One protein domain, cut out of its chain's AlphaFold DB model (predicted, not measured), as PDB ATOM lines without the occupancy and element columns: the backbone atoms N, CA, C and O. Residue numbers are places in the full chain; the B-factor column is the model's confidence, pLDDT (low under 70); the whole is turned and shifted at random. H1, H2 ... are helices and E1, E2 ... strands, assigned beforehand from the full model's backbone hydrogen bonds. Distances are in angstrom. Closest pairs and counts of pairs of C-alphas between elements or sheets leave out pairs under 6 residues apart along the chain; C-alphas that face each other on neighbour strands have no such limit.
ATOM      1  N   GLU A 185     122.107 180.348 201.043       95.25
ATOM      2  CA  GLU A 185     122.947 181.233 200.230       95.25
ATOM      3  C   GLU A 185     123.801 180.461 199.236       95.25
ATOM      4  O   GLU A 185     123.925 180.891 198.100       95.25
ATOM      5  N   LYS A 186     124.342 179.301 199.622       96.12
ATOM      6  CA  LYS A 186     125.087 178.435 198.701       96.12
ATOM      7  C   LYS A 186     124.226 178.052 197.493       96.12
ATOM      8  O   LYS A 186     124.654 178.221 196.360       96.12
ATOM      9  N   ARG A 187     122.978 177.622 197.722       93.81
ATOM     10  CA  ARG A 187     122.033 177.289 196.640       93.81
ATOM     11  C   ARG A 187     121.669 178.491 195.768       93.81
ATOM     12  O   ARG A 187     121.525 178.341 194.562       93.81
ATOM     13  N   GLU A 188     121.489 179.664 196.370       92.62
ATOM     14  CA  GLU A 188     121.056 180.866 195.649       92.62
ATOM     15  C   GLU A 188     122.198 181.552 194.882       92.62
ATOM     16  O   GLU A 188     121.969 182.022 193.769       92.62
ATOM     17  N   LEU A 189     123.404 181.605 195.459       93.94
ATOM     18  CA  LEU A 189     124.509 182.461 195.006       93.94
ATOM     19  C   LEU A 189     125.643 181.703 194.297       93.94
ATOM     20  O   LEU A 189     126.428 182.340 193.603       93.94
ATOM     21  N   LEU A 190     125.748 180.374 194.449       94.69
ATOM     22  CA  LEU A 190     126.797 179.553 193.810       94.69
ATOM     23  C   LEU A 190     126.320 178.873 192.523       94.69
ATOM     24  O   LEU A 190     126.788 177.789 192.174       94.69
ATOM     25  N   LYS A 191     125.352 179.476 191.834       92.06
ATOM     26  CA  LYS A 191     124.866 178.940 190.564       92.06
ATOM     27  C   LYS A 191     125.948 179.047 189.488       92.06
ATOM     28  O   LYS A 191     126.675 180.044 189.484       92.06
ATOM     29  N   PRO A 192     126.048 178.090 188.552       89.69
ATOM     30  CA  PRO A 192     127.079 178.120 187.519       89.69
ATOM     31  C   PRO A 192     127.106 179.430 186.724       89.69
ATOM     32  O   PRO A 192     128.176 180.001 186.552       89.69
ATOM     33  N   GLU A 193     125.940 179.965 186.348       88.19
ATOM     34  CA  GLU A 193     125.821 181.241 185.613       88.19
ATOM     35  C   GLU A 193     126.454 182.435 186.347       88.19
ATOM     36  O   GLU A 193     126.842 183.412 185.720       88.19
ATOM     37  N   MET A 194     126.558 182.367 187.675       90.31
ATOM     38  CA  MET A 194     127.220 183.389 188.482       90.31
ATOM     39  C   MET A 194     128.721 183.167 188.597       90.31
ATOM     40  O   MET A 194     129.488 184.126 188.623       90.31
ATOM     41  N   LEU A 195     129.136 181.907 188.712       93.50
ATOM     42  CA  LEU A 195     130.532 181.545 188.935       93.50
ATOM     43  C   LEU A 195     131.397 181.847 187.710       93.50
ATOM     44  O   LEU A 195     132.524 182.300 187.883       93.50
ATOM     45  N   VAL A 196     130.847 181.682 186.502       92.25
ATOM     46  CA  VAL A 196     131.546 181.997 185.243       92.25
ATOM     47  C   VAL A 196     131.856 183.489 185.069       92.25
ATOM     48  O   VAL A 196     132.726 183.850 184.283       92.25
ATOM     49  N   GLU A 197     131.173 184.359 185.815       93.06
ATOM     50  CA  GLU A 197     131.352 185.817 185.777       93.06
ATOM     51  C   GLU A 197     132.388 186.318 186.799       93.06
ATOM     52  O   GLU A 197     132.647 187.525 186.895       93.06
ATOM     53  N   LEU A 198     132.950 185.424 187.618       94.69
ATOM     54  CA  LEU A 198     133.954 185.773 188.619       94.69
ATOM     55  C   LEU A 198     135.355 185.799 188.001       94.69
ATOM     56  O   LEU A 198     135.744 184.892 187.267       94.69
ATOM     57  N   SER A 199     136.152 186.810 188.353       94.75
ATOM     58  CA  SER A 199     137.598 186.739 188.123       94.75
ATOM     59  C   SER A 199     138.226 185.649 188.998       94.75
ATOM     60  O   SER A 199     137.646 185.211 189.994       94.75
ATOM     61  N   THR A 200     139.454 185.236 188.679       94.06
ATOM     62  CA  THR A 200     140.192 184.272 189.508       94.06
ATOM     63  C   THR A 200     140.363 184.771 190.948       94.06
ATOM     64  O   THR A 200     140.193 184.004 191.893       94.06
ATOM     65  N   GLU A 201     140.640 186.060 191.147       95.50
ATOM     66  CA  GLU A 201     140.772 186.679 192.469       95.50
ATOM     67  C   GLU A 201     139.442 186.705 193.227       95.50
ATOM     68  O   GLU A 201     139.418 186.398 194.420       95.50
ATOM     69  N   GLU A 202     138.336 187.026 192.546       95.81
ATOM     70  CA  GLU A 202     136.990 186.975 193.131       95.81
ATOM     71  C   GLU A 202     136.618 185.539 193.526       95.81
ATOM     72  O   GLU A 202     136.083 185.313 194.611       95.81
ATOM     73  N   TYR A 203     136.957 184.553 192.695       95.69
ATOM     74  CA  TYR A 203     136.726 183.140 192.986       95.69
ATOM     75  C   TYR A 203     137.536 182.664 194.202       95.69
ATOM     76  O   TYR A 203     137.008 181.994 195.091       95.69
ATOM     77  N   ILE A 204     138.809 183.062 194.302       94.69
ATOM     78  CA  ILE A 204     139.659 182.773 195.468       94.69
ATOM     79  C   ILE A 204     139.100 183.448 196.728       94.69
ATOM     80  O   ILE A 204     139.071 182.833 197.796       94.69
ATOM     81  N   ALA A 205     138.635 184.697 196.625       95.19
ATOM     82  CA  ALA A 205     137.997 185.399 197.734       95.19
ATOM     83  C   ALA A 205     136.700 184.700 198.177       95.19
ATOM     84  O   ALA A 205     136.476 184.531 199.374       95.19
ATOM     85  N   LEU A 206     135.889 184.222 197.227       96.38
ATOM     86  CA  LEU A 206     134.675 183.454 197.505       96.38
ATOM     87  C   LEU A 206     135.007 182.172 198.267       96.38
ATOM     88  O   LEU A 206     134.353 181.862 199.261       96.38
ATOM     89  N   TRP A 207     136.047 181.452 197.847       95.94
ATOM     90  CA  TRP A 207     136.436 180.196 198.480       95.94
ATOM     91  C   TRP A 207     136.830 180.377 199.957       95.94
ATOM     92  O   TRP A 207     136.519 179.523 200.782       95.94
ATOM     93  N   ARG A 208     137.379 181.529 200.366       94.75
ATOM     94  CA  ARG A 208     137.630 181.822 201.798       94.75
ATOM     95  C   ARG A 208     136.362 181.813 202.665       94.75
ATOM     96  O   ARG A 208     136.466 181.680 203.883       94.75
ATOM     97  N   ARG A 209     135.179 181.942 202.053       95.69
ATOM     98  CA  ARG A 209     133.853 181.873 202.694       95.69
ATOM     99  C   ARG A 209     133.166 180.510 202.533       95.69
ATOM    100  O   ARG A 209     132.032 180.336 202.988       95.69
ATOM    101  N   LEU A 210     133.811 179.559 201.866       96.00
ATOM    102  CA  LEU A 210     133.331 178.191 201.671       96.00
ATOM    103  C   LEU A 210     134.160 177.219 202.512       96.00
ATOM    104  O   LEU A 210     135.133 177.595 203.167       96.00
ATOM    105  N   ASN A 211     133.785 175.941 202.498       93.19
ATOM    106  CA  ASN A 211     134.652 174.914 203.056       93.19
ATOM    107  C   ASN A 211     136.019 174.877 202.328       93.19
ATOM    108  O   ASN A 211     136.071 175.046 201.106       93.19
ATOM    109  N   PRO A 212     137.128 174.557 203.019       93.50
ATOM    110  CA  PRO A 212     138.446 174.438 202.380       93.50
ATOM    111  C   PRO A 212     138.569 173.194 201.482       93.50
ATOM    112  O   PRO A 212     139.550 173.033 200.764       93.50
ATOM    113  N   HIS A 213     137.579 172.305 201.529       95.38
ATOM    114  CA  HIS A 213     137.550 171.049 200.796       95.38
ATOM    115  C   HIS A 213     137.229 171.251 199.308       95.38
ATOM    116  O   HIS A 213     136.414 172.100 198.940       95.38
ATOM    117  N   PHE A 214     137.847 170.434 198.456       96.00
ATOM    118  CA  PHE A 214     137.624 170.423 197.023       96.00
ATOM    119  C   PHE A 214     137.346 169.040 196.427       96.00
ATOM    120  O   PHE A 214     137.664 167.984 196.985       96.00
ATOM    121  N   LEU A 215     136.784 169.093 195.228       96.06
ATOM    122  CA  LEU A 215     136.667 168.004 194.279       96.06
ATOM    123  C   LEU A 215     137.522 168.328 193.056       96.06
ATOM    124  O   LEU A 215     137.496 169.463 192.577       96.06
ATOM    125  N   SER A 216     138.272 167.348 192.557       96.19
ATOM    126  CA  SER A 216     139.066 167.501 191.341       96.19
ATOM    127  C   SER A 216     138.554 166.620 190.207       96.19
ATOM    128  O   SER A 216     138.002 165.546 190.437       96.19
ATOM    129  N   HIS A 217     138.752 167.067 188.974       95.81
ATOM    130  CA  HIS A 217     138.527 166.265 187.780       95.81
ATOM    131  C   HIS A 217     139.750 166.369 186.880       95.81
ATOM    132  O   HIS A 217     140.169 167.472 186.533       95.81
ATOM    133  N   VAL A 218     140.326 165.230 186.506       92.81
ATOM    134  CA  VAL A 218     141.498 165.178 185.628       92.81
ATOM    135  C   VAL A 218     141.052 164.770 184.236       92.81
ATOM    136  O   VAL A 218     140.330 163.787 184.075       92.81
ATOM    137  N   THR A 219     141.522 165.501 183.230       88.56
ATOM    138  CA  THR A 219     141.312 165.136 181.826       88.56
ATOM    139  C   THR A 219     142.553 164.468 181.254       88.56
ATOM    140  O   THR A 219     143.683 164.833 181.581       88.56
ATOM    141  N   ARG A 220     142.359 163.487 180.369       89.38
ATOM    142  CA  ARG A 220     143.464 162.899 179.601       89.38
ATOM    143  C   ARG A 220     143.756 163.768 178.388       89.38
ATOM    144  O   ARG A 220     142.990 163.728 177.429       89.38
ATOM    145  N   GLN A 221     144.855 164.512 178.428       91.94
ATOM    146  CA  GLN A 221     145.430 165.189 177.266       91.94
ATOM    147  C   GLN A 221     146.790 164.565 176.934       91.94
ATOM    148  O   GLN A 221     147.586 164.303 177.836       91.94
ATOM    149  N   GLY A 222     147.038 164.328 175.646       92.44
ATOM    150  CA  GLY A 222     148.276 163.736 175.153       92.44
ATOM    151  C   GLY A 222     148.331 162.211 175.282       92.44
ATOM    152  O   GLY A 222     147.306 161.537 175.407       92.44
ATOM    153  N   PHE A 223     149.536 161.652 175.204       91.00
ATOM    154  CA  PHE A 223     149.773 160.215 175.307       91.00
ATOM    155  C   PHE A 223     149.721 159.727 176.741       91.00
ATOM    156  O   PHE A 223     150.424 160.240 177.607       91.00
ATOM    157  N   ARG A 224     148.982 158.649 176.990       88.75
ATOM    158  CA  ARG A 224     149.032 158.019 178.305       88.75
ATOM    159  C   ARG A 224     150.401 157.382 178.559       88.75
ATOM    160  O   ARG A 224     150.690 156.312 178.026       88.75
ATOM    161  N   ASP A 225     151.227 158.000 179.398       87.38
ATOM    162  CA  ASP A 225     152.627 157.587 179.607       87.38
ATOM    163  C   ASP A 225     152.881 156.861 180.933       87.38
ATOM    164  O   ASP A 225     153.981 156.360 181.181       87.38
ATOM    165  N   HIS A 226     151.862 156.764 181.786       84.12
ATOM    166  CA  HIS A 226     151.982 156.128 183.084       84.12
ATOM    167  C   HIS A 226     150.796 155.222 183.413       84.12
ATOM    168  O   HIS A 226     149.662 155.365 182.942       84.12
ATOM    169  N   ASN A 227     151.109 154.244 184.256       77.75
ATOM    170  CA  ASN A 227     150.179 153.256 184.760       77.75
ATOM    171  C   ASN A 227     150.022 153.425 186.276       77.75
ATOM    172  O   ASN A 227     151.021 153.595 186.974       77.75
ATOM    173  N   ALA A 228     148.793 153.318 186.781       70.94
ATOM    174  CA  ALA A 228     148.515 153.260 188.215       70.94
ATOM    175  C   ALA A 228     148.023 151.887 188.694       70.94
ATOM    176  O   ALA A 228     148.512 151.385 189.702       70.94
ATOM    177  N   MET A 229     147.061 151.258 188.006       69.31
ATOM    178  CA  MET A 229     146.495 149.960 188.408       69.31
ATOM    179  C   MET A 229     145.875 149.208 187.231       69.31
ATOM    180  O   MET A 229     145.263 149.841 186.380       69.31
ATOM    181  N   VAL A 230     145.935 147.868 187.247       62.06
ATOM    182  CA  VAL A 230     145.504 146.964 186.154       62.06
ATOM    183  C   VAL A 230     144.139 147.326 185.550       62.06
ATOM    184  O   VAL A 230     143.993 147.342 184.333       62.06
ATOM    185  N   TYR A 231     143.143 147.649 186.381       60.41
ATOM    186  CA  TYR A 231     141.780 147.946 185.920       60.41
ATOM    187  C   TYR A 231     141.571 149.382 185.426       60.41
ATOM    188  O   TYR A 231     140.529 149.677 184.858       60.41
ATOM    189  N   HIS A 232     142.546 150.270 185.630       65.44
ATOM    190  CA  HIS A 232     142.493 151.656 185.167       65.44
ATOM    191  C   HIS A 232     143.656 151.995 184.235       65.44
ATOM    192  O   HIS A 232     143.841 153.168 183.946       65.44
ATOM    193  N   SER A 233     144.408 151.006 183.731       64.69
ATOM    194  CA  SER A 233     145.542 151.165 182.799       64.69
ATOM    195  C   SER A 233     145.147 151.318 181.325       64.69
ATOM    196  O   SER A 233     146.032 151.380 180.475       64.69
ATOM    197  N   ALA A 234     143.850 151.304 180.997       75.62
ATOM    198  CA  ALA A 234     143.390 151.304 179.606       75.62
ATOM    199  C   ALA A 234     143.915 152.521 178.824       75.62
ATOM    200  O   ALA A 234     143.927 153.637 179.349       75.62
ATOM    201  N   GLY A 235     144.332 152.295 177.581       80.88
ATOM    202  CA  GLY A 235     144.845 153.336 176.693       80.88
ATOM    203  C   GLY A 235     146.302 153.735 176.922       80.88
ATOM    204  O   GLY A 235     146.683 154.839 176.563       80.88
ATOM    205  N   LEU A 236     147.134 152.885 177.542       83.75
ATOM    206  CA  LEU A 236     148.578 153.143 177.644       83.75
ATOM    207  C   LEU A 236     149.183 153.340 176.239       83.75
ATOM    208  O   LEU A 236     148.954 152.511 175.365       83.75
ATOM    209  N   GLN A 237     149.968 154.407 176.052       85.19
ATOM    210  CA  GLN A 237     150.509 154.877 174.765       85.19
ATOM    211  C   GLN A 237     149.467 155.334 173.730       85.19
ATOM    212  O   GLN A 237     149.840 155.682 172.611       85.19
ATOM    213  N   GLU A 238     148.181 155.389 174.078       89.25
ATOM    214  CA  GLU A 238     147.169 155.994 173.219       89.25
ATOM    215  C   GLU A 238     147.136 157.507 173.433       89.25
ATOM    216  O   GLU A 238     147.324 158.009 174.547       89.25
ATOM    217  N   PHE A 239     146.910 158.238 172.343       91.69
ATOM    218  CA  PHE A 239     146.703 159.677 172.381       91.69
ATOM    219  C   PHE A 239     145.261 159.993 172.784       91.69
ATOM    220  O   PHE A 239     144.311 159.484 172.187       91.69
ATOM    221  N   HIS A 240     145.096 160.889 173.752       91.94
ATOM    222  CA  HIS A 240     143.806 161.381 174.213       91.94
ATOM    223  C   HIS A 240     143.721 162.901 174.053       91.94
ATOM    224  O   HIS A 240     144.679 163.617 174.328       91.94
ATOM    225  N   ASN A 241     142.554 163.400 173.644       92.06
ATOM    226  CA  ASN A 241     142.307 164.830 173.433       92.06
ATOM    227  C   ASN A 241     141.261 165.397 174.407       92.06
ATOM    228  O   ASN A 241     140.469 166.263 174.049       92.06
ATOM    229  N   GLY A 242     141.189 164.842 175.617       90.62
ATOM    230  CA  GLY A 242     140.088 165.063 176.550       90.62
ATOM    231  C   GLY A 242     139.905 166.524 176.950       90.62
ATOM    232  O   GLY A 242     138.771 166.990 176.992       90.62
ATOM    233  N   LEU A 243     140.995 167.263 177.193       91.75
ATOM    234  CA  LEU A 243     140.903 168.685 177.536       91.75
ATOM    235  C   LEU A 243     140.323 169.488 176.372       91.75
ATOM    236  O   LEU A 243     139.367 170.237 176.557       91.75
ATOM    237  N   VAL A 244     140.882 169.317 175.172       91.81
ATOM    238  CA  VAL A 244     140.425 170.034 173.974       91.81
ATOM    239  C   VAL A 244     138.971 169.688 173.666       91.81
ATOM    240  O   VAL A 244     138.176 170.594 173.443       91.81
ATOM    241  N   SER A 245     138.587 168.410 173.753       91.88
ATOM    242  CA  SER A 245     137.198 167.986 173.555       91.88
ATOM    243  C   SER A 245     136.236 168.650 174.537       91.88
ATOM    244  O   SER A 245     135.140 169.020 174.135       91.88
ATOM    245  N   VAL A 246     136.628 168.844 175.800       93.50
ATOM    246  CA  VAL A 246     135.812 169.587 176.773       93.50
ATOM    247  C   VAL A 246     135.719 171.066 176.395       93.50
ATOM    248  O   VAL A 246     134.633 171.635 176.440       93.50
ATOM    249  N   LEU A 247     136.831 171.697 176.002       92.06
ATOM    250  CA  LEU A 247     136.858 173.117 175.624       92.06
ATOM    251  C   LEU A 247     136.028 173.417 174.366       92.06
ATOM    252  O   LEU A 247     135.386 174.464 174.299       92.06
ATOM    253  N   GLU A 248     136.025 172.508 173.391       92.81
ATOM    254  CA  GLU A 248     135.205 172.598 172.175       92.81
ATOM    255  C   GLU A 248     133.723 172.298 172.445       92.81
ATOM    256  O   GLU A 248     132.844 172.815 171.756       92.81
ATOM    257  N   ASP A 249     133.433 171.494 173.468       91.19
ATOM    258  CA  ASP A 249     132.085 171.090 173.872       91.19
ATOM    259  C   ASP A 249     131.519 172.008 174.960       91.19
ATOM    260  O   ASP A 249     131.220 171.587 176.080       91.19
ATOM    261  N   GLU A 250     131.414 173.299 174.628       91.25
ATOM    262  CA  GLU A 250     130.823 174.340 175.487       91.25
ATOM    263  C   GLU A 250     131.492 174.466 176.871       91.25
ATOM    264  O   GLU A 250     130.923 175.062 177.784       91.25
ATOM    265  N   LYS A 251     132.708 173.922 177.035       93.94
ATOM    266  CA  LYS A 251     133.419 173.824 178.318       93.94
ATOM    267  C   LYS A 251     132.621 173.064 179.382       93.94
ATOM    268  O   LYS A 251     132.611 173.446 180.554       93.94
ATOM    269  N   ILE A 252     131.950 171.984 178.986       93.00
ATOM    270  CA  ILE A 252     131.126 171.164 179.878       93.00
ATOM    271  C   ILE A 252     131.796 169.807 180.120       93.00
ATOM    272  O   ILE A 252     132.036 169.030 179.198       93.00
ATOM    273  N   LEU A 253     132.022 169.470 181.390       94.12
ATOM    274  CA  LEU A 253     132.344 168.109 181.813       94.12
ATOM    275  C   LEU A 253     131.086 167.253 181.737       94.12
ATOM    276  O   LEU A 253     130.182 167.381 182.566       94.12
ATOM    277  N   ARG A 254     131.017 166.388 180.727       93.00
ATOM    278  CA  ARG A 254     129.857 165.529 180.480       93.00
ATOM    279  C   ARG A 254     129.997 164.163 181.155       93.00
ATOM    280  O   ARG A 254     131.101 163.625 181.221       93.00
ATOM    281  N   PRO A 255     128.885 163.563 181.615       93.06
ATOM    282  CA  PRO A 255     128.904 162.194 182.110       93.06
ATOM    283  C   PRO A 255     129.191 161.196 180.968       93.06
ATOM    284  O   PRO A 255     128.850 161.480 179.812       93.06
ATOM    285  N   PRO A 256     129.743 160.002 181.264       90.25
ATOM    286  CA  PRO A 256     130.088 158.988 180.265       90.25
ATOM    287  C   PRO A 256     128.963 158.661 179.274       90.25
ATOM    288  O   PRO A 256     129.216 158.537 178.079       90.25
ATOM    289  N   VAL A 312     129.066 162.655 186.447       94.75
ATOM    290  CA  VAL A 312     130.443 163.130 186.283       94.75
ATOM    291  C   VAL A 312     131.222 162.706 187.525       94.75
ATOM    292  O   VAL A 312     130.741 162.877 188.647       94.75
ATOM    293  N   HIS A 313     132.396 162.108 187.336       93.12
ATOM    294  CA  HIS A 313     133.196 161.560 188.432       93.12
ATOM    295  C   HIS A 313     134.268 162.565 188.846       93.12
ATOM    296  O   HIS A 313     134.980 163.102 187.997       93.12
ATOM    297  N   PHE A 314     134.390 162.812 190.145       94.75
ATOM    298  CA  PHE A 314     135.404 163.693 190.723       94.75
ATOM    299  C   PHE A 314     136.184 162.975 191.820       94.75
ATOM    300  O   PHE A 314     135.614 162.150 192.516       94.75
ATOM    301  N   ALA A 315     137.443 163.330 192.055       92.94
ATOM    302  CA  ALA A 315     138.208 162.836 193.195       92.94
ATOM    303  C   ALA A 315     138.111 163.804 194.386       92.94
ATOM    304  O   ALA A 315     138.318 165.011 194.233       92.94
ATOM    305  N   ALA A 316     137.837 163.293 195.588       93.50
ATOM    306  CA  ALA A 316     137.804 164.111 196.802       93.50
ATOM    307  C   ALA A 316     139.212 164.397 197.356       93.50
ATOM    308  O   ALA A 316     139.999 163.474 197.560       93.50
ATOM    309  N   GLN A 317     139.520 165.674 197.627       93.31
ATOM    310  CA  GLN A 317     140.744 166.162 198.305       93.31
ATOM    311  C   GLN A 317     142.097 165.806 197.669       93.31
ATOM    312  O   GLN A 317     143.143 166.100 198.248       93.31
ATOM    313  N   ILE A 318     142.114 165.188 196.492       92.81
ATOM    314  CA  ILE A 318     143.337 164.858 195.756       92.81
ATOM    315  C   ILE A 318     143.139 165.181 194.289       92.81
ATOM    316  O   ILE A 318     142.014 165.144 193.795       92.81
ATOM    317  N   VAL A 319     144.238 165.415 193.585       93.25
ATOM    318  CA  VAL A 319     144.284 165.347 192.125       93.25
ATOM    319  C   VAL A 319     144.724 163.930 191.772       93.25
ATOM    320  O   VAL A 319     145.835 163.528 192.094       93.25
ATOM    321  N   ALA A 320     143.825 163.131 191.196       88.88
ATOM    322  CA  ALA A 320     144.079 161.721 190.879       88.88
ATOM    323  C   ALA A 320     144.716 161.550 189.483       88.88
ATOM    324  O   ALA A 320     144.343 160.665 188.709       88.88
ATOM    325  N   ASP A 321     145.673 162.415 189.156       89.12
ATOM    326  CA  ASP A 321     146.363 162.480 187.866       89.12
ATOM    327  C   ASP A 321     147.111 161.192 187.528       89.12
ATOM    328  O   ASP A 321     146.962 160.684 186.427       89.12
ATOM    329  N   GLY A 322     147.763 160.553 188.497       86.00
ATOM    330  CA  GLY A 322     148.403 159.256 188.273       86.00
ATOM    331  C   GLY A 322     147.441 158.161 187.777       86.00
ATOM    332  O   GLY A 322     147.859 157.224 187.099       86.00
ATOM    333  N   TYR A 323     146.149 158.251 188.111       83.50
ATOM    334  CA  TYR A 323     145.134 157.268 187.709       83.50
ATOM    335  C   TYR A 323     144.430 157.650 186.409       83.50
ATOM    336  O   TYR A 323     144.148 156.782 185.572       83.50
ATOM    337  N   TYR A 324     144.125 158.937 186.263       86.19
ATOM    338  CA  TYR A 324     143.214 159.440 185.241       86.19
ATOM    339  C   TYR A 324     143.857 160.414 184.258       86.19
ATOM    340  O   TYR A 324     143.213 160.737 183.271       86.19
ATOM    341  N   GLY A 325     145.097 160.834 184.482       88.94
ATOM    342  CA  GLY A 325     145.879 161.699 183.606       88.94
ATOM    343  C   GLY A 325     146.414 160.987 182.365       88.94
ATOM    344  O   GLY A 325     146.357 159.759 182.236       88.94
ATOM    345  N   GLY A 326     146.884 161.797 181.416       88.62
ATOM    346  CA  GLY A 326     147.551 161.334 180.198       88.62
ATOM    347  C   GLY A 326     149.063 161.317 180.388       88.62
ATOM    348  O   GLY A 326     149.670 160.264 180.574       88.62
ATOM    349  N   GLU A 327     149.661 162.501 180.383       91.31
ATOM    350  CA  GLU A 327     151.109 162.685 180.341       91.31
ATOM    351  C   GLU A 327     151.658 163.243 181.646       91.31
ATOM    352  O   GLU A 327     151.291 164.348 182.036       91.31
ATOM    353  N   ARG A 328     152.625 162.547 182.257       88.75
ATOM    354  CA  ARG A 328     153.253 162.997 183.504       88.75
ATOM    355  C   ARG A 328     153.847 164.401 183.388       88.75
ATOM    356  O   ARG A 328     154.674 164.639 182.506       88.75
ATOM    357  N   ASN A 329     153.516 165.278 184.328       89.19
ATOM    358  CA  ASN A 329     153.869 166.701 184.358       89.19
ATOM    359  C   ASN A 329     153.201 167.553 183.261       89.19
ATOM    360  O   ASN A 329     153.545 168.724 183.132       89.19
ATOM    361  N   ASN A 330     152.286 167.009 182.461       91.69
ATOM    362  CA  ASN A 330     151.504 167.760 181.472       91.69
ATOM    363  C   ASN A 330     149.992 167.627 181.736       91.69
ATOM    364  O   ASN A 330     149.168 167.841 180.849       91.69
ATOM    365  N   GLU A 331     149.606 167.206 182.940       91.94
ATOM    366  CA  GLU A 331     148.209 166.999 183.279       91.94
ATOM    367  C   GLU A 331     147.476 168.320 183.493       91.94
ATOM    368  O   GLU A 331     147.911 169.195 184.243       91.94
ATOM    369  N   SER A 332     146.304 168.409 182.875       92.69
ATOM    370  CA  SER A 332     145.352 169.489 183.092       92.69
ATOM    371  C   SER A 332     144.179 168.970 183.905       92.69
ATOM    372  O   SER A 332     143.574 167.934 183.591       92.69
ATOM    373  N   PHE A 333     143.845 169.705 184.956       95.50
ATOM    374  CA  PHE A 333     142.789 169.325 185.878       95.50
ATOM    375  C   PHE A 333     141.980 170.529 186.337       95.50
ATOM    376  O   PHE A 333     142.413 171.680 186.277       95.50
ATOM    377  N   PHE A 334     140.778 170.232 186.804       96.50
ATOM    378  CA  PHE A 334     139.814 171.201 187.294       96.50
ATOM    379  C   PHE A 334     139.601 170.981 188.780       96.50
ATOM    380  O   PHE A 334     139.524 169.835 189.223       96.50
ATOM    381  N   ILE A 335     139.488 172.062 189.543       96.81
ATOM    382  CA  ILE A 335     139.201 172.016 190.973       96.81
ATOM    383  C   ILE A 335     137.961 172.844 191.278       96.81
ATOM    384  O   ILE A 335     137.843 173.989 190.851       96.81
ATOM    385  N   TYR A 336     137.070 172.272 192.080       96.88
ATOM    386  CA  TYR A 336     135.853 172.912 192.553       96.88
ATOM    387  C   TYR A 336     135.798 172.834 194.080       96.88
ATOM    388  O   TYR A 336     135.979 171.744 194.629       96.88
ATOM    389  N   PRO A 337     135.484 173.926 194.794       96.31
ATOM    390  CA  PRO A 337     135.057 173.851 196.184       96.31
ATOM    391  C   PRO A 337     133.891 172.865 196.321       96.31
ATOM    392  O   PRO A 337     132.915 172.950 195.571       96.31
ATOM    393  N   SER A 338     133.953 171.953 197.298       95.50
ATOM    394  CA  SER A 338     132.900 170.937 197.486       95.50
ATOM    395  C   SER A 338     131.514 171.568 197.665       95.50
ATOM    396  O   SER A 338     130.532 171.045 197.149       95.50
ATOM    397  N   ASP A 339     131.445 172.731 198.322       95.81
ATOM    398  CA  ASP A 339     130.221 173.512 198.515       95.81
ATOM    399  C   ASP A 339     129.528 173.912 197.205       95.81
ATOM    400  O   ASP A 339     128.298 173.962 197.161       95.81
ATOM    401  N   ILE A 340     130.285 174.187 196.135       95.50
ATOM    402  CA  ILE A 340     129.707 174.540 194.834       95.50
ATOM    403  C   ILE A 340     128.973 173.328 194.270       95.50
ATOM    404  O   ILE A 340     127.761 173.375 194.076       95.50
ATOM    405  N   LEU A 341     129.662 172.199 194.102       95.06
ATOM    406  CA  LEU A 341     129.053 171.016 193.492       95.06
ATOM    407  C   LEU A 341     127.941 170.420 194.370       95.06
ATOM    408  O   LEU A 341     126.863 170.110 193.869       95.06
ATOM    409  N   ALA A 342     128.153 170.336 195.685       94.00
ATOM    410  CA  ALA A 342     127.188 169.758 196.620       94.00
ATOM    411  C   ALA A 342     125.926 170.616 196.825       94.00
ATOM    412  O   ALA A 342     124.889 170.092 197.239       94.00
ATOM    413  N   SER A 343     125.994 171.929 196.577       94.75
ATOM    414  CA  SER A 343     124.819 172.806 196.675       94.75
ATOM    415  C   SER A 343     123.974 172.826 195.404       94.75
ATOM    416  O   SER A 343     122.764 173.040 195.507       94.75
ATOM    417  N   GLN A 344     124.586 172.579 194.240       93.75
ATOM    418  CA  GLN A 344     123.922 172.672 192.936       93.75
ATOM    419  C   GLN A 344     123.479 171.317 192.366       93.75
ATOM    420  O   GLN A 344     122.576 171.281 191.528       93.75
ATOM    421  N   HIS A 345     124.072 170.208 192.819       93.62
ATOM    422  CA  HIS A 345     123.868 168.881 192.236       93.62
ATOM    423  C   HIS A 345     123.574 167.803 193.277       93.62
ATOM    424  O   HIS A 345     123.932 167.905 194.452       93.62
ATOM    425  N   HIS A 346     122.949 166.718 192.817       93.69
ATOM    426  CA  HIS A 346     122.904 165.483 193.587       93.69
ATOM    427  C   HIS A 346     124.264 164.797 193.530       93.69
ATOM    428  O   HIS A 346     124.919 164.797 192.487       93.69
ATOM    429  N   PHE A 347     124.668 164.183 194.638       93.88
ATOM    430  CA  PHE A 347     125.950 163.505 194.710       93.88
ATOM    431  C   PHE A 347     125.928 162.265 195.599       93.88
ATOM    432  O   PHE A 347     125.077 162.125 196.481       93.88
ATOM    433  N   ALA A 348     126.889 161.374 195.373       92.06
ATOM    434  CA  ALA A 348     127.178 160.242 196.242       92.06
ATOM    435  C   ALA A 348     128.671 159.912 196.209       92.06
ATOM    436  O   ALA A 348     129.342 160.125 195.204       92.06
ATOM    437  N   PHE A 349     129.176 159.350 197.302       89.06
ATOM    438  CA  PHE A 349     130.538 158.831 197.367       89.06
ATOM    439  C   PHE A 349     130.581 157.390 196.881       89.06
ATOM    440  O   PHE A 349     129.695 156.589 197.203       89.06
ATOM    441  N   ASN A 350     131.636 157.073 196.143       82.12
ATOM    442  CA  ASN A 350     132.096 155.714 195.957       82.12
ATOM    443  C   ASN A 350     132.774 155.241 197.259       82.12
ATOM    444  O   ASN A 350     133.392 156.030 197.968       82.12
ATOM    445  N   GLY A 351     132.625 153.965 197.612       72.56
ATOM    446  CA  GLY A 351     133.224 153.413 198.833       72.56
ATOM    447  C   GLY A 351     132.430 153.607 200.138       72.56
ATOM    448  O   GLY A 351     131.252 153.977 200.160       72.56
ATOM    449  N   TRP A 352     133.070 153.223 201.248       72.31
ATOM    450  CA  TRP A 352     132.441 153.123 202.573       72.31
ATOM    451  C   TRP A 352     132.495 154.425 203.371       72.31
ATOM    452  O   TRP A 352     131.566 154.702 204.134       72.31
ATOM    453  N   GLU A 353     133.559 155.213 203.214       78.12
ATOM    454  CA  GLU A 353     133.669 156.517 203.859       78.12
ATOM    455  C   GLU A 353     132.865 157.509 203.004       78.12
ATOM    456  O   GLU A 353     132.836 157.426 201.781       78.12
ATOM    457  N   LYS A 354     132.104 158.412 203.623       80.62
ATOM    458  CA  LYS A 354     131.195 159.315 202.897       80.62
ATOM    459  C   LYS A 354     131.436 160.739 203.345       80.62
ATOM    460  O   LYS A 354     130.615 161.309 204.061       80.62
ATOM    461  N   ASP A 355     132.602 161.257 202.986       82.88
ATOM    462  CA  ASP A 355     133.063 162.551 203.462       82.88
ATOM    463  C   ASP A 355     133.875 163.304 202.402       82.88
ATOM    464  O   ASP A 355     134.659 162.721 201.659       82.88
ATOM    465  N   PHE A 356     133.681 164.621 202.358       86.06
ATOM    466  CA  PHE A 356     134.468 165.551 201.556       86.06
ATOM    467  C   PHE A 356     135.759 165.982 202.249       86.06
ATOM    468  O   PHE A 356     136.598 166.588 201.590       86.06
ATOM    469  N   THR A 357     135.917 165.750 203.557       86.62
ATOM    470  CA  THR A 357     137.002 166.383 204.324       86.62
ATOM    471  C   THR A 357     138.377 165.766 204.095       86.62
ATOM    472  O   THR A 357     139.396 166.416 204.333       86.62
ATOM    473  N   GLN A 358     138.412 164.530 203.602       84.69
ATOM    474  CA  GLN A 358     139.626 163.755 203.388       84.69
ATOM    475  C   GLN A 358     139.489 162.867 202.143       84.69
ATOM    476  O   GLN A 358     138.367 162.560 201.734       84.69
ATOM    477  N   PRO A 359     140.609 162.436 201.541       82.38
ATOM    478  CA  PRO A 359     140.577 161.379 200.543       82.38
ATOM    479  C   PRO A 359     140.068 160.079 201.177       82.38
ATOM    480  O   PRO A 359     140.362 159.803 202.342       82.38
ATOM    481  N   GLN A 360     139.373 159.254 200.399       79.88
ATOM    482  CA  GLN A 360     139.038 157.886 200.789       79.88
ATOM    483  C   GLN A 360     140.313 157.090 201.082       79.88
ATOM    484  O   GLN A 360     141.317 157.218 200.372       79.88
ATOM    485  N   SER A 361     140.251 156.214 202.087       75.38
ATOM    486  CA  SER A 361     141.364 155.328 202.465       75.38
ATOM    487  C   SER A 361     141.917 154.488 201.305       75.38
ATOM    488  O   SER A 361     143.113 154.197 201.261       75.38
ATOM    489  N   GLU A 362     141.076 154.142 200.330       76.12
ATOM    490  CA  GLU A 362     141.485 153.533 199.067       76.12
ATOM    491  C   GLU A 362     141.284 154.514 197.904       76.12
ATOM    492  O   GLU A 362     140.162 154.748 197.461       76.12
ATOM    493  N   THR A 363     142.380 155.023 197.335       74.31
ATOM    494  CA  THR A 363     142.347 156.035 196.262       74.31
ATOM    495  C   THR A 363     141.528 155.622 195.032       74.31
ATOM    496  O   THR A 363     140.900 156.464 194.402       74.31
ATOM    497  N   LYS A 364     141.480 154.323 194.709       74.81
ATOM    498  CA  LYS A 364     140.675 153.776 193.598       74.81
ATOM    499  C   LYS A 364     139.158 153.836 193.822       74.81
ATOM    500  O   LYS A 364     138.412 153.561 192.896       74.81
ATOM    501  N   TRP A 365     138.720 154.112 195.047       79.31
ATOM    502  CA  TRP A 365     137.315 154.301 195.410       79.31
ATOM    503  C   TRP A 365     137.050 155.750 195.826       79.31
ATOM    504  O   TRP A 365     136.044 156.019 196.466       79.31
ATOM    505  N   ASN A 366     137.945 156.683 195.484       85.25
ATOM    506  CA  ASN A 366     137.859 158.087 195.887       85.25
ATOM    507  C   ASN A 366     136.913 158.939 195.028       85.25
ATOM    508  O   ASN A 366     136.947 160.170 195.107       85.25
ATOM    509  N   ASP A 367     136.088 158.298 194.202       87.75
ATOM    510  CA  ASP A 367     135.176 159.013 193.326       87.75
ATOM    511  C   ASP A 367     133.995 159.586 194.115       87.75
ATOM    512  O   ASP A 367     133.396 158.947 194.984       87.75
ATOM    513  N   VAL A 368     133.615 160.798 193.750       92.94
ATOM    514  CA  VAL A 368     132.338 161.410 194.064       92.94
ATOM    515  C   VAL A 368     131.568 161.509 192.762       92.94
ATOM    516  O   VAL A 368     131.970 162.208 191.829       92.94
ATOM    517  N   PHE A 369     130.454 160.793 192.710       93.94
ATOM    518  CA  PHE A 369     129.499 160.855 191.620       93.94
ATOM    519  C   PHE A 369     128.700 162.143 191.757       93.94
ATOM    520  O   PHE A 369     128.031 162.335 192.770       93.94
ATOM    521  N   ILE A 370     128.759 163.008 190.748       95.56
ATOM    522  CA  ILE A 370     127.936 164.212 190.637       95.56
ATOM    523  C   ILE A 370     126.940 163.994 189.505       95.56
ATOM    524  O   ILE A 370     127.343 163.819 188.356       95.56
ATOM    525  N   TRP A 371     125.643 164.023 189.807       94.44
ATOM    526  CA  TRP A 371     124.593 163.976 188.791       94.44
ATOM    527  C   TRP A 371     124.177 165.397 188.419       94.44
ATOM    528  O   TRP A 371     123.594 166.092 189.261       94.44
ATOM    529  N   PRO A 372     124.452 165.838 187.175       89.69
ATOM    530  CA  PRO A 372     124.002 167.134 186.701       89.69
ATOM    531  C   PRO A 372     122.485 167.263 186.816       89.69
ATOM    532  O   PRO A 372     121.739 166.336 186.504       89.69
ATOM    533  N   SER A 373     122.032 168.432 187.251       79.50
ATOM    534  CA  SER A 373     120.615 168.682 187.544       79.50
ATOM    535  C   SER A 373     119.768 168.825 186.271       79.50
ATOM    536  O   SER A 373     118.551 168.669 186.324       79.50
ATOM    537  N   SER A 374     120.409 169.100 185.128       80.94
ATOM    538  CA  SER A 374     119.777 169.173 183.807       80.94
ATOM    539  C   SER A 374     119.901 167.846 183.064       80.94
ATOM    540  O   SER A 374     120.991 167.289 182.953       80.94
ATOM    541  N   VAL A 375     118.780 167.365 182.526       74.44
ATOM    542  CA  VAL A 375     118.711 166.145 181.706       74.44
ATOM    543  C   VAL A 375     118.951 166.446 180.222       74.44
ATOM    544  O   VAL A 375     119.541 165.614 179.537       74.44
ATOM    545  N   ASP A 376     118.548 167.634 179.761       75.12
ATOM    546  CA  ASP A 376     118.597 168.044 178.347       75.12
ATOM    547  C   ASP A 376     119.979 168.581 177.933       75.12
ATOM    548  O   ASP A 376     120.293 168.678 176.750       75.12
ATOM    549  N   ASN A 377     120.820 168.942 178.909       79.44
ATOM    550  CA  ASN A 377     122.229 169.275 178.700       79.44
ATOM    551  C   ASN A 377     123.037 168.915 179.965       79.44
ATOM    552  O   ASN A 377     123.378 169.799 180.755       79.44
ATOM    553  N   PRO A 378     123.280 167.618 180.227       85.62
ATOM    554  CA  PRO A 378     123.914 167.178 181.453       85.62
ATOM    555  C   PRO A 378     125.412 167.470 181.415       85.62
ATOM    556  O   PRO A 378     126.135 167.036 180.511       85.62
ATOM    557  N   GLY A 379     125.888 168.142 182.454       91.94
ATOM    558  CA  GLY A 379     127.300 168.242 182.773       91.94
ATOM    559  C   GLY A 379     127.591 169.303 183.824       91.94
ATOM    560  O   GLY A 379     126.681 169.921 184.377       91.94
ATOM    561  N   VAL A 380     128.876 169.485 184.104       94.56
ATOM    562  CA  VAL A 380     129.391 170.496 185.031       94.56
ATOM    563  C   VAL A 380     130.246 171.472 184.237       94.56
ATOM    564  O   VAL A 380     131.167 171.056 183.538       94.56
ATOM    565  N   LEU A 381     129.944 172.767 184.321       94.12
ATOM    566  CA  LEU A 381     130.726 173.792 183.630       94.12
ATOM    567  C   LEU A 381     132.153 173.847 184.188       94.12
ATOM    568  O   LEU A 381     132.356 173.914 185.401       94.12
ATOM    569  N   VAL A 382     133.144 173.851 183.299       94.38
ATOM    570  CA  VAL A 382     134.560 174.019 183.658       94.38
ATOM    571  C   VAL A 382     134.802 175.385 184.288       94.38
ATOM    572  O   VAL A 382     135.449 175.469 185.327       94.38
ATOM    573  N   ASP A 383     134.195 176.430 183.725       92.88
ATOM    574  CA  ASP A 383     134.338 177.815 184.195       92.88
ATOM    575  C   ASP A 383     133.666 178.062 185.572       92.88
ATOM    576  O   ASP A 383     133.840 179.120 186.164       92.88
ATOM    577  N   ALA A 384     132.925 177.089 186.124       93.38
ATOM    578  CA  ALA A 384     132.450 177.133 187.515       93.38
ATOM    579  C   ALA A 384     133.518 176.666 188.533       93.38
ATOM    580  O   ALA A 384     133.284 176.698 189.747       93.38
ATOM    581  N   GLY A 385     134.669 176.202 188.043       94.19
ATOM    582  CA  GLY A 385     135.830 175.736 188.795       94.19
ATOM    583  C   GLY A 385     137.095 176.525 188.455       94.19
ATOM    584  O   GLY A 385     137.096 177.431 187.628       94.19
ATOM    585  N   MET A 386     138.204 176.146 189.085       95.06
ATOM    586  CA  MET A 386     139.540 176.612 188.723       95.06
ATOM    587  C   MET A 386     140.215 175.604 187.797       95.06
ATOM    588  O   MET A 386     140.267 174.412 188.103       95.06
ATOM    589  N   VAL A 387     140.772 176.093 186.691       93.88
ATOM    590  CA  VAL A 387     141.560 175.294 185.749       93.88
ATOM    591  C   VAL A 387     143.035 175.386 186.113       93.88
ATOM    592  O   VAL A 387     143.571 176.482 186.272       93.88
ATOM    593  N   PHE A 388     143.697 174.239 186.205       94.00
ATOM    594  CA  PHE A 388     145.133 174.145 186.410       94.00
ATOM    595  C   PHE A 388     145.786 173.600 185.151       94.00
ATOM    596  O   PHE A 388     145.376 172.566 184.618       94.00
ATOM    597  N   LEU A 389     146.799 174.329 184.692       91.31
ATOM    598  CA  LEU A 389     147.634 173.981 183.553       91.31
ATOM    599  C   LEU A 389     149.087 173.849 184.031       91.31
ATOM    600  O   LEU A 389     149.486 174.558 184.962       91.31
ATOM    601  N   PRO A 390     149.891 172.980 183.403       89.69
ATOM    602  CA  PRO A 390     151.310 172.871 183.709       89.69
ATOM    603  C   PRO A 390     152.042 174.175 183.353       89.69
ATOM    604  O   PRO A 390     151.918 174.688 182.244       89.69
ATOM    605  N   GLU A 391     152.823 174.717 184.291       89.00
ATOM    606  CA  GLU A 391     153.494 176.018 184.120       89.00
ATOM    607  C   GLU A 391     154.675 175.963 183.136       89.00
ATOM    608  O   GLU A 391     154.923 176.913 182.396       89.00
ATOM    609  N   THR A 392     155.434 174.864 183.144       88.31
ATOM    610  CA  THR A 392     156.762 174.792 182.499       88.31
ATOM    611  C   THR A 392     156.893 173.696 181.449       88.31
ATOM    612  O   THR A 392     157.936 173.591 180.801       88.31
ATOM    613  N   THR A 393     155.854 172.886 181.250       88.12
ATOM    614  CA  THR A 393     155.923 171.759 180.322       88.12
ATOM    615  C   THR A 393     155.795 172.245 178.891       88.12
ATOM    616  O   THR A 393     154.789 172.825 178.490       88.12
ATOM    617  N   LEU A 394     156.851 172.014 178.116       86.94
ATOM    618  CA  LEU A 394     156.850 172.299 176.692       86.94
ATOM    619  C   LEU A 394     155.963 171.281 175.983       86.94
ATOM    620  O   LEU A 394     156.156 170.075 176.127       86.94
ATOM    621  N   VAL A 395     155.022 171.792 175.199       88.94
ATOM    622  CA  VAL A 395     154.087 170.984 174.425       88.94
ATOM    623  C   VAL A 395     154.144 171.364 172.956       88.94
ATOM    624  O   VAL A 395     154.446 172.502 172.589       88.94
ATOM    625  N   ASP A 396     153.837 170.394 172.112       88.00
ATOM    626  CA  ASP A 396     153.520 170.619 170.718       88.00
ATOM    627  C   ASP A 396     152.242 171.482 170.619       88.00
ATOM    628  O   ASP A 396     151.220 171.143 171.223       88.00
ATOM    629  N   PRO A 397     152.271 172.614 169.892       85.31
ATOM    630  CA  PRO A 397     151.164 173.568 169.872       85.31
ATOM    631  C   PRO A 397     149.928 173.072 169.110       85.31
ATOM    632  O   PRO A 397     148.861 173.657 169.270       85.31
ATOM    633  N   GLU A 398     150.053 172.038 168.271       86.31
ATOM    634  CA  GLU A 398     148.922 171.447 167.545       86.31
ATOM    635  C   GLU A 398     148.171 170.445 168.429       86.31
ATOM    636  O   GLU A 398     146.945 170.379 168.412       86.31
ATOM    637  N   THR A 399     148.909 169.660 169.209       87.31
ATOM    638  CA  THR A 399     148.365 168.503 169.933       87.31
ATOM    639  C   THR A 399     148.251 168.711 171.440       87.31
ATOM    640  O   THR A 399     147.571 167.939 172.117       87.31
ATOM    641  N   GLY A 400     148.941 169.710 171.992       88.81
ATOM    642  CA  GLY A 400     149.072 169.908 173.436       88.81
ATOM    643  C   GLY A 400     149.839 168.785 174.147       88.81
ATOM    644  O   GLY A 400     149.802 168.714 175.372       88.81
ATOM    645  N   SER A 401     150.508 167.899 173.401       90.81
ATOM    646  CA  SER A 401     151.308 166.791 173.930       90.81
ATOM    647  C   SER A 401     152.761 167.206 174.110       90.81
ATOM    648  O   SER A 401     153.320 167.905 173.268       90.81
ATOM    649  N   LYS A 402     153.419 166.729 175.168       89.81
ATOM    650  CA  LYS A 402     154.875 166.874 175.335       89.81
ATOM    651  C   LYS A 402     155.680 165.943 174.417       89.81
ATOM    652  O   LYS A 402     156.903 166.053 174.342       89.81
ATOM    653  N   TYR A 403     155.012 164.995 173.761       88.00
ATOM    654  CA  TYR A 403     155.618 164.054 172.832       88.00
ATOM    655  C   TYR A 403     155.292 164.431 171.394       88.00
ATOM    656  O   TYR A 403     154.159 164.746 171.033       88.00
ATOM    657  N   THR A 404     156.286 164.309 170.526       86.12
ATOM    658  CA  THR A 404     156.051 164.445 169.094       86.12
ATOM    659  C   THR A 404     155.388 163.199 168.538       86.12
ATOM    660  O   THR A 404     155.678 162.068 168.938       86.12
ATOM    661  N   SER A 405     154.471 163.423 167.606       88.81
ATOM    662  CA  SER A 405     153.618 162.385 167.060       88.81
ATOM    663  C   SER A 405     153.318 162.602 165.590       88.81
ATOM    664  O   SER A 405     153.444 163.706 165.067       88.81
ATOM    665  N   GLU A 406     152.875 161.536 164.940       89.75
ATOM    666  CA  GLU A 406     152.357 161.578 163.581       89.75
ATOM    667  C   GLU A 406     151.088 160.739 163.461       89.75
ATOM    668  O   GLU A 406     150.833 159.836 164.263       89.75
ATOM    669  N   MET A 407     150.281 161.039 162.448       90.69
ATOM    670  CA  MET A 407     149.136 160.209 162.094       90.69
ATOM    671  C   MET A 407     149.627 158.976 161.334       90.69
ATOM    672  O   MET A 407     150.321 159.095 160.323       90.69
ATOM    673  N   ARG A 408     149.249 157.784 161.799       88.94
ATOM    674  CA  ARG A 408     149.444 156.522 161.079       88.94
ATOM    675  C   ARG A 408     148.138 155.756 161.002       88.94
ATOM    676  O   ARG A 408     147.362 155.722 161.951       88.94
ATOM    677  N   THR A 409     147.921 155.071 159.888       87.75
ATOM    678  CA  THR A 409     146.848 154.083 159.796       87.75
ATOM    679  C   THR A 409     147.292 152.805 160.504       87.75
ATOM    680  O   THR A 409     148.230 152.140 160.058       87.75
ATOM    681  N   ALA A 410     146.623 152.455 161.598       75.88
ATOM    682  CA  ALA A 410     146.812 151.210 162.332       75.88
ATOM    683  C   ALA A 410     145.457 150.502 162.443       75.88
ATOM    684  O   ALA A 410     144.464 151.117 162.811       75.88
ATOM    685  N   GLU A 411     145.406 149.219 162.082       76.25
ATOM    686  CA  GLU A 411     144.182 148.398 162.173       76.25
ATOM    687  C   GLU A 411     142.968 148.950 161.392       76.25
ATOM    688  O   GLU A 411     141.826 148.625 161.690       76.25
ATOM    689  N   GLY A 412     143.208 149.751 160.347       80.12
ATOM    690  CA  GLY A 412     142.150 150.353 159.523       80.12
ATOM    691  C   GLY A 412     141.625 151.696 160.038       80.12
ATOM    692  O   GLY A 412     140.775 152.291 159.384       80.12
ATOM    693  N   GLU A 413     142.168 152.200 161.147       83.06
ATOM    694  CA  GLU A 413     141.840 153.504 161.724       83.06
ATOM    695  C   GLU A 413     143.063 154.430 161.682       83.06
ATOM    696  O   GLU A 413     144.202 153.998 161.880       83.06
ATOM    697  N   GLU A 414     142.850 155.719 161.421       87.69
ATOM    698  CA  GLU A 414     143.903 156.721 161.588       87.69
ATOM    699  C   GLU A 414     144.091 157.015 163.079       87.69
ATOM    700  O   GLU A 414     143.196 157.538 163.741       87.69
ATOM    701  N   LYS A 415     145.264 156.672 163.614       88.06
ATOM    702  CA  LYS A 415     145.636 156.898 165.012       88.06
ATOM    703  C   LYS A 415     146.901 157.742 165.082       88.06
ATOM    704  O   LYS A 415     147.822 157.588 164.278       88.06
ATOM    705  N   ARG A 416     146.954 158.636 166.064       89.31
ATOM    706  CA  ARG A 416     148.151 159.423 166.366       89.31
ATOM    707  C   ARG A 416     149.108 158.561 167.182       89.31
ATOM    708  O   ARG A 416     148.731 158.061 168.237       89.31
ATOM    709  N   VAL A 417     150.328 158.375 166.689       87.75
ATOM    710  CA  VAL A 417     151.354 157.543 167.332       87.75
ATOM    711  C   VAL A 417     152.563 158.382 167.715       87.75
ATOM    712  O   VAL A 417     152.930 159.318 167.004       87.75
ATOM    713  N   MET A 418     153.178 158.046 168.846       86.31
ATOM    714  CA  MET A 418     154.399 158.695 169.310       86.31
ATOM    715  C   MET A 418     155.561 158.370 168.364       86.31
ATOM    716  O   MET A 418     155.744 157.216 167.971       86.31
ATOM    717  N   ILE A 419     156.353 159.378 168.004       82.88
ATOM    718  CA  ILE A 419     157.605 159.168 167.276       82.88
ATOM    719  C   ILE A 419     158.691 158.854 168.309       82.88
ATOM    720  O   ILE A 419     159.093 159.724 169.081       82.88
ATOM    721  N   GLU A 420     159.170 157.611 168.332       66.38
ATOM    722  CA  GLU A 420     160.337 157.215 169.127       66.38
ATOM    723  C   GLU A 420     161.610 157.831 168.517       66.38
ATOM    724  O   GLU A 420     162.277 157.214 167.690       66.38
ATOM    725  N   ASP A 421     161.942 159.073 168.883       56.41
ATOM    726  CA  ASP A 421     163.212 159.701 168.499       56.41
ATOM    727  C   ASP A 421     163.944 160.256 169.731       56.41
ATOM    728  O   ASP A 421     163.590 161.294 170.301       56.41
ATOM    729  N   GLU A 422     165.006 159.551 170.134       53.69
ATOM    730  CA  GLU A 422     165.868 159.887 171.275       53.69
ATOM    731  C   GLU A 422     166.427 161.320 171.195       53.69
ATOM    732  O   GLU A 422     166.633 161.967 172.226       53.69
ATOM    733  N   LYS A 423     166.637 161.861 169.985       49.31
ATOM    734  CA  LYS A 423     167.134 163.235 169.807       49.31
ATOM    735  C   LYS A 423     166.089 164.282 170.157       49.31
ATOM    736  O   LYS A 423     166.447 165.351 170.649       49.31
ATOM    737  N   LEU A 424     164.813 163.996 169.930       49.19
ATOM    738  CA  LEU A 424     163.742 164.951 170.173       49.19
ATOM    739  C   LEU A 424     163.337 164.976 171.652       49.19
ATOM    740  O   LEU A 424     163.158 166.050 172.217       49.19
ATOM    741  N   ILE A 425     163.336 163.811 172.311       50.56
ATOM    742  CA  ILE A 425     163.183 163.690 173.773       50.56
ATOM    743  C   ILE A 425     164.232 164.555 174.495       50.56
ATOM    744  O   ILE A 425     163.914 165.248 175.460       50.56
ATOM    745  N   SER A 426     165.467 164.606 173.981       52.19
ATOM    746  CA  SER A 426     166.529 165.459 174.534       52.19
ATOM    747  C   SER A 426     166.350 166.969 174.292       52.19
ATOM    748  O   SER A 426     167.011 167.767 174.952       52.19
ATOM    749  N   ALA A 427     165.464 167.383 173.378       54.78
ATOM    750  CA  ALA A 427     165.183 168.793 173.093       54.78
ATOM    751  C   ALA A 427     164.103 169.397 174.011       54.78
ATOM    752  O   ALA A 427     164.094 170.612 174.215       54.78
ATOM    753  N   PHE A 428     163.222 168.561 174.576       49.56
ATOM    754  CA  PHE A 428     162.126 168.977 175.464       49.56
ATOM    755  C   PHE A 428     162.446 168.832 176.960       49.56
ATOM    756  O   PHE A 428     161.766 169.426 177.791       49.56
ATOM    757  N   VAL A 429     163.503 168.094 177.310       47.78
ATOM    758  CA  VAL A 429     164.045 168.032 178.674       47.78
ATOM    759  C   VAL A 429     165.152 169.083 178.804       47.78
ATOM    760  O   VAL A 429     166.270 168.866 178.337       47.78
TER     761      VAL A 429
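Overview. This is residues 185 to 256 and 312 to 429 of the 430 residues of an uncharacterized protein of Candidatus Sungbacteria bacterium RIFCSPLOWO2_01_FULL_54_21 (UniProt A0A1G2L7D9). A strongly twisted sheet of six strands makes the body, with H4, H5 and H6 packed on it; E1 runs on into a small hairpin, E2 and E3, beyond which the hairpin E9 and E10 and then H7 make the far end of the longest axis. The printed part has 190 residues, with seven named helices and ten named strands in the order H1 H2 H3 E1 E2 E3 H4 E4 H5 E5 H6 E6 E7 E8 E9 E10 H7. The sheet's order is E6 E7 E4 E1 E5 E8, all antiparallel; the class is mixed, helices and strands, with under half of the residues in named elements. The whole is compact, with a radius of gyration of the C-alphas of 18.0 A, and only just elongated, spanning 56 by 37 by 35 A.

Arrangement. The sheet runs from edge strand E6, residues 346 to 349, through E7, 367 to 371, E4, 312 to 316, E1, 214 to 219, and E5, 332 to 337, to edge strand E8, 386 to 388. Within hydrogen-bond range are N 348 and O 369 of the hairpin E6 and E7, 3.0 A, N 312 and O 370 of E7 and E4, 2.8 A, N 216 and O 315 of E4 and E1, 2.9 A, N 217 and O 334 of E1 and E5, 2.9 A, and N 335 and O 386 of E5 and E8, 2.9 A. E4, H5, residues 321 to 324, and E5 form a split strand-helix-strand unit, two strands of one sheet that are not neighbours joined through a helix, with E1 between them in the sheet and a right-handed crossover. H5 is on the sheet at a height of 7.5 A. H4, residues 242 to 248, and H6, 338 to 344, are on one face of the sheet, two layers. H3, residues 200 to 207, only grazes it. H1, residues 185 to 189, touches H6, the closest C-alphas being Arg 187 and Ser 343, 5.3 A. H2, residues 192 to 195, is close to but not clearly touching H3, with C-alphas 195 and 203 closest at 7.6 A. E1 runs on at 49 degrees into E2, residues 221 to 223, which forms a hairpin with E3, 239 to 241; N 222 and O 240 are 2.8 A apart. The closest C-alphas of E3 and E10, residues 413 to 418, are Phe 239 and Arg 416, 6.2 A. E10 forms a hairpin with E9, residues 405 to 410, with N 408 and O 415 2.9 A apart. H7, residues 422 to 428, is apart from E9. Every O i to N i+4 pair is within range in H1, H3, H4 and H6, and 2 of 3 in H7; H2 and H5 are too short for one.

Along the chain. H1 begins at C-alpha 185 (122.947, 181.233, 200.230), and H7 ends at C-alpha 428 (162.126, 168.977, 175.464). E5 is 17.2 A long, E1 16.5 A, E10 15.6 A and E9 13.9 A.

Size, cuts and confidence. The C-alphas farthest apart, Glu 185 and Lys 423, are 56.6 A apart. Residues 257 to 311 are not printed; C-alphas 256 and 312 are 7.3 A apart across the cut. The links E2 to E3, E6 to E7, E7 to E8 and E8 to E9 are long. The model's pLDDT is under 70 in residues 229 to 233 and 420 to 429.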